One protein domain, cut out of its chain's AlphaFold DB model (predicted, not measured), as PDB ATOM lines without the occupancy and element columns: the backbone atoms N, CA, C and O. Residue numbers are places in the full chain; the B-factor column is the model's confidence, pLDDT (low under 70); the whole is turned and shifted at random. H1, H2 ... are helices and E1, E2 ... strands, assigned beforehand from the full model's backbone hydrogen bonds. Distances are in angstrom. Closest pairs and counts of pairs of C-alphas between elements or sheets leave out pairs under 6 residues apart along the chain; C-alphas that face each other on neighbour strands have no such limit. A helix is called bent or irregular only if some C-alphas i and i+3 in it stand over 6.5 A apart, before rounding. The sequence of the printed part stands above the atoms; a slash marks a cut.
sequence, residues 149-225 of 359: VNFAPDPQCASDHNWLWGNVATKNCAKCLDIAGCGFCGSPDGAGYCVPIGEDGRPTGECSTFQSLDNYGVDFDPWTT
ATOM      1  N   VAL A 149     164.854 194.151 215.321       84.81
ATOM      2  CA  VAL A 149     164.879 193.069 216.313       84.81
ATOM      3  C   VAL A 149     164.556 191.762 215.586       84.81
ATOM      4  O   VAL A 149     163.407 191.531 215.216       84.81
ATOM      5  N   ASN A 150     165.570 190.927 215.344       80.50
ATOM      6  CA  ASN A 150     165.417 189.651 214.622       80.50
ATOM      7  C   ASN A 150     165.423 188.431 215.548       80.50
ATOM      8  O   ASN A 150     164.957 187.358 215.165       80.50
ATOM      9  N   PHE A 151     165.957 188.586 216.756       72.88
ATOM     10  CA  PHE A 151     165.973 187.542 217.771       72.88
ATOM     11  C   PHE A 151     164.754 187.696 218.679       72.88
ATOM     12  O   PHE A 151     164.268 188.810 218.877       72.88
ATOM     13  N   ALA A 152     164.239 186.580 219.207       73.50
ATOM     14  CA  ALA A 152     163.083 186.613 220.096       73.50
ATOM     15  C   ALA A 152     163.391 187.529 221.301       73.50
ATOM     16  O   ALA A 152     164.362 187.258 222.010       73.50
ATOM     17  N   PRO A 153     162.623 188.617 221.510       74.31
ATOM     18  CA  PRO A 153     162.852 189.519 222.631       74.31
ATOM     19  C   PRO A 153     162.610 188.791 223.954       74.31
ATOM     20  O   PRO A 153     161.814 187.847 224.013       74.31
ATOM     21  N   ASP A 154     163.276 189.247 225.018       80.94
ATOM     22  CA  ASP A 154     162.967 188.771 226.365       80.94
ATOM     23  C   ASP A 154     161.459 188.960 226.640       80.94
ATOM     24  O   ASP A 154     160.907 189.991 226.241       80.94
ATOM     25  N   PRO A 155     160.767 188.012 227.303       81.06
ATOM     26  CA  PRO A 155     159.340 188.140 227.596       81.06
ATOM     27  C   PRO A 155     158.943 189.465 228.265       81.06
ATOM     28  O   PRO A 155     157.837 189.944 228.023       81.06
ATOM     29  N   GLN A 156     159.824 190.072 229.069       82.06
ATOM     30  CA  GLN A 156     159.585 191.370 229.717       82.06
ATOM     31  C   GLN A 156     159.631 192.550 228.736       82.06
ATOM     32  O   GLN A 156     158.983 193.566 228.969       82.06
ATOM     33  N   CYS A 157     160.348 192.399 227.623       83.00
ATOM     34  CA  CYS A 157     160.574 193.426 226.606       83.00
ATOM     35  C   CYS A 157     159.951 193.061 225.240       83.00
ATOM     36  O   CYS A 157     160.300 193.624 224.197       83.00
ATOM     37  N   ALA A 158     159.029 192.091 225.220       77.88
ATOM     38  CA  ALA A 158     158.421 191.562 223.997       77.88
ATOM     39  C   ALA A 158     157.307 192.453 223.419       77.88
ATOM     40  O   ALA A 158     157.022 192.411 222.218       77.88
ATOM     41  N   SER A 159     156.663 193.266 224.256       72.31
ATOM     42  CA  SER A 159     155.665 194.234 223.810       72.31
ATOM     43  C   SER A 159     155.598 195.429 224.741       72.31
ATOM     44  O   SER A 159     155.554 195.256 225.957       72.31
ATOM     45  N   ASP A 160     155.514 196.621 224.161       66.69
ATOM     46  CA  ASP A 160     155.241 197.839 224.911       66.69
ATOM     47  C   ASP A 160     153.785 197.830 225.394       66.69
ATOM     48  O   ASP A 160     152.853 197.725 224.588       66.69
ATOM     49  N   HIS A 161     153.590 197.921 226.708       63.00
ATOM     50  CA  HIS A 161     152.284 198.044 227.347       63.00
ATOM     51  C   HIS A 161     151.898 199.524 227.462       63.00
ATOM     52  O   HIS A 161     151.743 200.064 228.559       63.00
ATOM     53  N   ASN A 162     151.731 200.193 226.320       58.75
ATOM     54  CA  ASN A 162     151.380 201.607 226.299       58.75
ATOM     55  C   ASN A 162     149.858 201.800 226.366       58.75
ATOM     56  O   ASN A 162     149.109 201.325 225.508       58.75
ATOM     57  N   TRP A 163     149.378 202.534 227.372       60.97
ATOM     58  CA  TRP A 163     147.944 202.757 227.594       60.97
ATOM     59  C   TRP A 163     147.253 203.517 226.445       60.97
ATOM     60  O   TRP A 163     146.043 203.377 226.266       60.97
ATOM     61  N   LEU A 164     148.006 204.304 225.665       59.22
ATOM     62  CA  LEU A 164     147.500 205.122 224.554       59.22
ATOM     63  C   LEU A 164     147.338 204.343 223.240       59.22
ATOM     64  O   LEU A 164     146.426 204.638 222.469       59.22
ATOM     65  N   TRP A 165     148.209 203.362 222.975       58.56
ATOM     66  CA  TRP A 165     148.294 202.674 221.676       58.56
ATOM     67  C   TRP A 165     148.155 201.141 221.765       58.56
ATOM     68  O   TRP A 165     148.172 200.469 220.734       58.56
ATOM     69  N   GLY A 166     147.952 200.584 222.965       59.62
ATOM     70  CA  GLY A 166     147.817 199.145 223.204       59.62
ATOM     71  C   GLY A 166     149.154 198.394 223.184       59.62
ATOM     72  O   GLY A 166     150.218 199.003 223.227       59.62
ATOM     73  N   ASN A 167     149.091 197.058 223.116       63.75
ATOM     74  CA  ASN A 167     150.279 196.199 223.054       63.75
ATOM     75  C   ASN A 167     150.940 196.299 221.673       63.75
ATOM     76  O   ASN A 167     150.418 195.753 220.695       63.75
ATOM     77  N   VAL A 168     152.095 196.958 221.586       67.25
ATOM     78  CA  VAL A 168     152.868 197.061 220.340       67.25
ATOM     79  C   VAL A 168     154.074 196.129 220.417       67.25
ATOM     80  O   VAL A 168     154.904 196.251 221.311       67.25
ATOM     81  N   ALA A 169     154.174 195.188 219.475       72.50
ATOM     82  CA  ALA A 169     155.306 194.263 219.403       72.50
ATOM     83  C   ALA A 169     156.620 195.000 219.092       72.50
ATOM     84  O   ALA A 169     156.655 195.859 218.201       72.50
ATOM     85  N   THR A 170     157.705 194.622 219.769       77.56
ATOM     86  CA  THR A 170     159.055 195.130 219.499       77.56
ATOM     87  C   THR A 170     159.564 194.617 218.156       77.56
ATOM     88  O   THR A 170     159.750 193.422 217.951       77.56
ATOM     89  N   LYS A 171     159.761 195.536 217.201       83.19
ATOM     90  CA  LYS A 171     160.230 195.215 215.838       83.19
ATOM     91  C   LYS A 171     161.592 195.811 215.501       83.19
ATOM     92  O   LYS A 171     162.255 195.349 214.577       83.19
ATOM     93  N   ASN A 172     161.998 196.853 216.213       86.75
ATOM     94  CA  ASN A 172     163.235 197.581 215.978       86.75
ATOM     95  C   ASN A 172     163.748 198.195 217.283       86.75
ATOM     96  O   ASN A 172     163.045 198.187 218.298       86.75
ATOM     97  N   CYS A 173     164.975 198.709 217.244       87.00
ATOM     98  CA  CYS A 173     165.639 199.327 218.382       87.00
ATOM     99  C   CYS A 173     164.775 200.427 219.011       87.00
ATOM    100  O   CYS A 173     164.575 200.419 220.220       87.00
ATOM    101  N   ALA A 174     164.173 201.315 218.214       86.12
ATOM    102  CA  ALA A 174     163.392 202.422 218.768       86.12
ATOM    103  C   ALA A 174     162.187 201.939 219.584       86.12
ATOM    104  O   ALA A 174     161.938 202.438 220.674       86.12
ATOM    105  N   LYS A 175     161.484 200.904 219.106       85.56
ATOM    106  CA  LYS A 175     160.382 200.286 219.854       85.56
ATOM    107  C   LYS A 175     160.843 199.546 221.105       85.56
ATOM    108  O   LYS A 175     160.044 199.371 222.012       85.56
ATOM    109  N   CYS A 176     162.094 199.093 221.140       85.94
ATOM    110  CA  CYS A 176     162.682 198.493 222.329       85.94
ATOM    111  C   CYS A 176     162.949 199.547 223.410       85.94
ATOM    112  O   CYS A 176     162.580 199.340 224.561       85.94
ATOM    113  N   LEU A 177     163.511 200.696 223.018       86.25
ATOM    114  CA  LEU A 177     163.775 201.817 223.927       86.25
ATOM    115  C   LEU A 177     162.492 202.523 224.404       86.25
ATOM    116  O   LEU A 177     162.518 203.230 225.407       86.25
ATOM    117  N   ASP A 178     161.363 202.314 223.715       80.81
ATOM    118  CA  ASP A 178     160.053 202.785 224.175       80.81
ATOM    119  C   ASP A 178     159.567 202.055 225.448       80.81
ATOM    120  O   ASP A 178     158.761 202.603 226.205       80.81
ATOM    121  N   ILE A 179     160.078 200.848 225.727       80.19
ATOM    122  CA  ILE A 179     159.671 200.044 226.885       80.19
ATOM    123  C   ILE A 179     160.485 200.447 228.115       80.19
ATOM    124  O   ILE A 179     161.705 200.283 228.169       80.19
ATOM    125  N   ALA A 180     159.793 200.919 229.151       79.44
ATOM    126  CA  ALA A 180     160.424 201.288 230.412       79.44
ATOM    127  C   ALA A 180     161.189 200.101 231.032       79.44
ATOM    128  O   ALA A 180     160.606 199.058 231.320       79.44
ATOM    129  N   GLY A 181     162.488 200.291 231.276       83.25
ATOM    130  CA  GLY A 181     163.359 199.266 231.863       83.25
ATOM    131  C   GLY A 181     163.965 198.283 230.857       83.25
ATOM    132  O   GLY A 181     164.613 197.333 231.285       83.25
ATOM    133  N   CYS A 182     163.798 198.506 229.552       87.50
ATOM    134  CA  CYS A 182     164.419 197.711 228.492       87.50
ATOM    135  C   CYS A 182     165.462 198.525 227.717       87.50
ATOM    136  O   CYS A 182     165.375 199.747 227.619       87.50
ATOM    137  N   GLY A 183     166.448 197.832 227.153       88.19
ATOM    138  CA  GLY A 183     167.456 198.405 226.267       88.19
ATOM    139  C   GLY A 183     167.719 197.500 225.067       88.19
ATOM    140  O   GLY A 183     167.309 196.334 225.025       88.19
ATOM    141  N   PHE A 184     168.396 198.054 224.068       88.44
ATOM    142  CA  PHE A 184     168.684 197.374 222.815       88.44
ATOM    143  C   PHE A 184     170.146 196.943 222.753       88.44
ATOM    144  O   PHE A 184     171.052 197.735 223.005       88.44
ATOM    145  N   CYS A 185     170.361 195.687 222.371       86.94
ATOM    146  CA  CYS A 185     171.681 195.132 222.117       86.94
ATOM    147  C   CYS A 185     171.847 194.851 220.622       86.94
ATOM    148  O   CYS A 185     171.150 194.000 220.061       86.94
ATOM    149  N   GLY A 186     172.742 195.592 219.975       81.25
ATOM    150  CA  GLY A 186     173.041 195.480 218.554       81.25
ATOM    151  C   GLY A 186     174.023 194.355 218.219       81.25
ATOM    152  O   GLY A 186     174.929 194.028 218.973       81.25
ATOM    153  N   SER A 187     173.865 193.783 217.035       73.25
ATOM    154  CA  SER A 187     174.817 192.894 216.376       73.25
ATOM    155  C   SER A 187     175.496 193.649 215.226       73.25
ATOM    156  O   SER A 187     174.844 194.491 214.595       73.25
ATOM    157  N   PRO A 188     176.761 193.334 214.884       66.56
ATOM    158  CA  PRO A 188     177.450 193.900 213.722       66.56
ATOM    159  C   PRO A 188     176.678 193.779 212.395       66.56
ATOM    160  O   PRO A 188     176.865 194.598 211.501       66.56
ATOM    161  N   ASP A 189     175.770 192.806 212.280       67.88
ATOM    162  CA  ASP A 189     174.947 192.569 211.084       67.88
ATOM    163  C   ASP A 189     173.722 193.507 210.962       67.88
ATOM    164  O   ASP A 189     172.876 193.319 210.086       67.88
ATOM    165  N   GLY A 190     173.571 194.496 211.853       68.06
ATOM    166  CA  GLY A 190     172.437 195.437 211.856       68.06
ATOM    167  C   GLY A 190     171.135 194.869 212.442       68.06
ATOM    168  O   GLY A 190     170.071 195.480 212.324       68.06
ATOM    169  N   ALA A 191     171.216 193.702 213.080       77.75
ATOM    170  CA  ALA A 191     170.141 193.069 213.840       77.75
ATOM    171  C   ALA A 191     170.394 193.207 215.347       77.75
ATOM    172  O   ALA A 191     171.514 193.488 215.749       77.75
ATOM    173  N   GLY A 192     169.399 192.963 216.196       83.62
ATOM    174  CA  GLY A 192     169.621 192.937 217.642       83.62
ATOM    175  C   GLY A 192     168.511 192.269 218.437       83.62
ATOM    176  O   GLY A 192     167.569 191.701 217.873       83.62
ATOM    177  N   TYR A 193     168.648 192.336 219.754       84.81
ATOM    178  CA  TYR A 193     167.694 191.818 220.731       84.81
ATOM    179  C   TYR A 193     167.334 192.891 221.758       84.81
ATOM    180  O   TYR A 193     168.121 193.790 222.055       84.81
ATOM    181  N   CYS A 194     166.113 192.788 222.276       88.12
ATOM    182  CA  CYS A 194     165.580 193.673 223.302       88.12
ATOM    183  C   CYS A 194     165.597 192.947 224.649       88.12
ATOM    184  O   CYS A 194     164.999 191.871 224.761       88.12
ATOM    185  N   VAL A 195     166.300 193.504 225.635       88.50
ATOM    186  CA  VAL A 195     166.539 192.866 226.942       88.50
ATOM    187  C   VAL A 195     166.364 193.857 228.094       88.50
ATOM    188  O   VAL A 195     166.558 195.059 227.894       88.50
ATOM    189  N   PRO A 196     166.009 193.382 229.301       88.62
ATOM    190  CA  PRO A 196     165.846 194.256 230.451       88.62
ATOM    191  C   PRO A 196     167.189 194.814 230.934       88.62
ATOM    192  O   PRO A 196     168.232 194.151 230.855       88.62
ATOM    193  N   ILE A 197     167.134 196.040 231.448       87.56
ATOM    194  CA  ILE A 197     168.250 196.762 232.059       87.56
ATOM    195  C   ILE A 197     168.451 196.218 233.482       87.56
ATOM    196  O   ILE A 197     167.515 196.188 234.282       87.56
ATOM    197  N   GLY A 198     169.667 195.770 233.797       83.94
ATOM    198  CA  GLY A 198     170.063 195.327 235.133       83.94
ATOM    199  C   GLY A 198     170.133 196.476 236.144       83.94
ATOM    200  O   GLY A 198     170.146 197.652 235.783       83.94
ATOM    201  N   GLU A 199     170.216 196.146 237.436       82.56
ATOM    202  CA  GLU A 199     170.288 197.144 238.522       82.56
ATOM    203  C   GLU A 199     171.521 198.065 238.432       82.56
ATOM    204  O   GLU A 199     171.513 199.178 238.953       82.56
ATOM    205  N   ASP A 200     172.575 197.617 237.751       80.75
ATOM    206  CA  ASP A 200     173.815 198.345 237.485       80.75
ATOM    207  C   ASP A 200     173.794 199.134 236.160       80.75
ATOM    208  O   ASP A 200     174.818 199.691 235.758       80.75
ATOM    209  N   GLY A 201     172.647 199.188 235.472       77.75
ATOM    210  CA  GLY A 201     172.491 199.834 234.165       77.75
ATOM    211  C   GLY A 201     173.048 199.019 232.992       77.75
ATOM    212  O   GLY A 201     173.055 199.498 231.856       77.75
ATOM    213  N   ARG A 202     173.528 197.795 233.244       82.19
ATOM    214  CA  ARG A 202     174.094 196.903 232.225       82.19
ATOM    215  C   ARG A 202     173.034 195.971 231.653       82.19
ATOM    216  O   ARG A 202     172.010 195.731 232.293       82.19
ATOM    217  N   PRO A 203     173.246 195.423 230.449       81.19
ATOM    218  CA  PRO A 203     172.278 194.508 229.884       81.19
ATOM    219  C   PRO A 203     172.302 193.148 230.580       81.19
ATOM    220  O   PRO A 203     173.346 192.651 231.005       81.19
ATOM    221  N   THR A 204     171.143 192.504 230.628       78.62
ATOM    222  CA  THR A 204     170.995 191.130 231.116       78.62
ATOM    223  C   THR A 204     171.189 190.101 229.988       78.62
ATOM    224  O   THR A 204     171.164 190.426 228.798       78.62
ATOM    225  N   GLY A 205     171.415 188.831 230.347       75.00
ATOM    226  CA  GLY A 205     171.485 187.722 229.383       75.00
ATOM    227  C   GLY A 205     172.693 187.772 228.435       75.00
ATOM    228  O   GLY A 205     173.770 188.230 228.814       75.00
ATOM    229  N   GLU A 206     172.530 187.288 227.198       67.25
ATOM    230  CA  GLU A 206     173.625 187.114 226.221       67.25
ATOM    231  C   GLU A 206     174.320 188.430 225.806       67.25
ATOM    232  O   GLU A 206     175.494 188.409 225.441       67.25
ATOM    233  N   CYS A 207     173.672 189.598 225.948       74.88
ATOM    234  CA  CYS A 207     174.327 190.900 225.706       74.88
ATOM    235  C   CYS A 207     175.487 191.168 226.660       74.88
ATOM    236  O   CYS A 207     176.495 191.743 226.256       74.88
ATOM    237  N   SER A 208     175.377 190.723 227.915       69.81
ATOM    238  CA  SER A 208     176.427 190.928 228.919       69.81
ATOM    239  C   SER A 208     177.758 190.279 228.518       69.81
ATOM    240  O   SER A 208     178.816 190.685 228.989       69.81
ATOM    241  N   THR A 209     177.720 189.293 227.613       64.62
ATOM    242  CA  THR A 209     178.913 188.583 227.134       64.62
ATOM    243  C   THR A 209     179.606 189.323 225.983       64.62
ATOM    244  O   THR A 209     180.825 189.220 225.849       64.62
ATOM    245  N   PHE A 210     178.878 190.124 225.190       60.31
ATOM    246  CA  PHE A 210     179.461 190.928 224.106       60.31
ATOM    247  C   PHE A 210     180.366 192.056 224.620       60.31
ATOM    248  O   PHE A 210     181.376 192.344 223.986       60.31
ATOM    249  N   GLN A 211     180.096 192.614 225.808       55.16
ATOM    250  CA  GLN A 211     181.010 193.558 226.478       55.16
ATOM    251  C   GLN A 211     182.395 192.958 226.780       55.16
ATOM    252  O   GLN A 211     183.351 193.683 227.029       55.16
ATOM    253  N   SER A 212     182.553 191.630 226.734       49.84
ATOM    254  CA  SER A 212     183.847 190.979 226.948       49.84
ATOM    255  C   SER A 212     184.758 190.979 225.703       49.84
ATOM    256  O   SER A 212     185.859 190.415 225.769       49.84
ATOM    257  N   LEU A 213     184.330 191.589 224.588       52.62
ATOM    258  CA  LEU A 213     185.115 191.757 223.356       52.62
ATOM    259  C   LEU A 213     186.139 192.903 223.419       52.62
ATOM    260  O   LEU A 213     187.036 192.929 222.575       52.62
ATOM    261  N   ASP A 214     186.120 193.744 224.461       50.12
ATOM    262  CA  ASP A 214     187.215 194.684 224.766       50.12
ATOM    263  C   ASP A 214     188.571 193.957 224.862       50.12
ATOM    264  O   ASP A 214     189.608 194.463 224.430       50.12
ATOM    265  N   ASN A 215     188.566 192.700 225.333       52.00
ATOM    266  CA  ASN A 215     189.755 191.839 225.391       52.00
ATOM    267  C   ASN A 215     190.337 191.480 224.006       52.00
ATOM    268  O   ASN A 215     191.469 191.004 223.929       52.00
ATOM    269  N   TYR A 216     189.584 191.692 222.924       53.94
ATOM    270  CA  TYR A 216     190.001 191.460 221.537       53.94
ATOM    271  C   TYR A 216     190.366 192.754 220.786       53.94
ATOM    272  O   TYR A 216     190.708 192.684 219.604       53.94
ATOM    273  N   GLY A 217     190.355 193.917 221.453       50.97
ATOM    274  CA  GLY A 217     190.774 195.197 220.868       50.97
ATOM    275  C   GLY A 217     189.794 195.772 219.840       50.97
ATOM    276  O   GLY A 217     190.223 196.460 218.914       50.97
ATOM    277  N   VAL A 218     188.501 195.463 219.973       53.28
ATOM    278  CA  VAL A 218     187.430 195.995 219.121       53.28
ATOM    279  C   VAL A 218     186.567 196.937 219.966       53.28
ATOM    280  O   VAL A 218     185.809 196.460 220.801       53.28
ATOM    281  N   ASP A 219     186.671 198.254 219.740       53.06
ATOM    282  CA  ASP A 219     185.795 199.275 220.349       53.06
ATOM    283  C   ASP A 219     184.390 199.199 219.720       53.06
ATOM    284  O   ASP A 219     184.023 199.985 218.843       53.06
ATOM    285  N   PHE A 220     183.606 198.199 220.112       60.03
ATOM    286  CA  PHE A 220     182.209 198.056 219.712       60.03
ATOM    287  C   PHE A 220     181.365 197.839 220.964       60.03
ATOM    288  O   PHE A 220     181.335 196.731 221.493       60.03
ATOM    289  N   ASP A 221     180.684 198.894 221.428       65.00
ATOM    290  CA  ASP A 221     179.665 198.784 222.475       65.00
ATOM    291  C   ASP A 221     178.290 198.585 221.813       65.00
ATOM    292  O   ASP A 221     177.728 199.532 221.252       65.00
ATOM    293  N   PRO A 222     177.747 197.355 221.805       75.75
ATOM    294  CA  PRO A 222     176.457 197.077 221.188       75.75
ATOM    295  C   PRO A 222     175.270 197.575 222.014       75.75
ATOM    296  O   PRO A 222     174.135 197.474 221.545       75.75
ATOM    297  N   TRP A 223     175.486 198.029 223.251       83.62
ATOM    298  CA  TRP A 223     174.416 198.306 224.197       83.62
ATOM    299  C   TRP A 223     173.976 199.766 224.170       83.62
ATOM    300  O   TRP A 223     174.783 200.690 224.235       83.62
ATOM    301  N   THR A 224     172.665 199.983 224.132       83.38
ATOM    302  CA  THR A 224     172.085 201.319 224.266       83.38
ATOM    303  C   THR A 224     170.754 201.284 225.001       83.38
ATOM    304  O   THR A 224     169.916 200.405 224.782       83.38
ATOM    305  N   THR A 225     170.555 202.272 225.869       82.88
ATOM    306  CA  THR A 225     169.305 202.504 226.607       82.88
ATOM    307  C   THR A 225     168.581 203.762 226.138       82.88
ATOM    308  O   THR A 225     167.392 203.915 226.398       82.88
TER     309      THR A 225
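Overview. This is residues 149 to 225 of the 359 residues of the protein "Hypothetical protein" of Fibrocapsa japonica (UniProt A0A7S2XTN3). The hairpin E3 E4 makes the middle of an elongated domain, with H1 packed on it, hairpin E1 E2 toward one end and H2 toward the other; residues 217 to 225 fold back from H2 to E3. The printed part has 77 residues, with named elements in the order E1, E2, H1, E3, E4, H2; both two-stranded sheets are antiparallel. The class is mixed, helices and strands, with 34 residues in named elements, under half. It is compact, radius of gyration of the C-alphas 12.7 A, spanning 44 by 28 by 16 A.

Along the chain. E1 is residues 159 to 162, from C-alpha 159 at (155.665, 194.234, 223.810); E2 is 166 to 169, H1 173 to 177. E3, 182 to 186, is 13.3 A long, E4, 191 to 196, 17.2 A, and H2, 207 to 216, 16.2 A, ending at (190.001, 191.460, 221.537).

Arrangement. In hairpin E1 E2, N 160 and O 168 are 2.9 A apart, within hydrogen-bond range; in hairpin E3 E4, N 185 and O 193, 3.0 A. The closest C-alphas of H1 and E3, Leu 177 and Gly 183, are 5.5 A apart; of E3 and H2, Cys 185 and Cys 207, 6.1 A. H1 and H2 are apart. H1 has its O i to N i+4 pair within range; H2 has 0 of 6, but 4 of 7 O i to N i+3 pairs. H2 is only just irregular: C-alphas 211 and 214 are 6.53 A apart.

Size, cuts and confidence. The farthest C-alphas, Leu 164 and Tyr 216, are 44.7 A apart. The printed part has no cut and no long link. Its pLDDT is under 70 at 27 residues, among them 160 to 168 and 208 to 221.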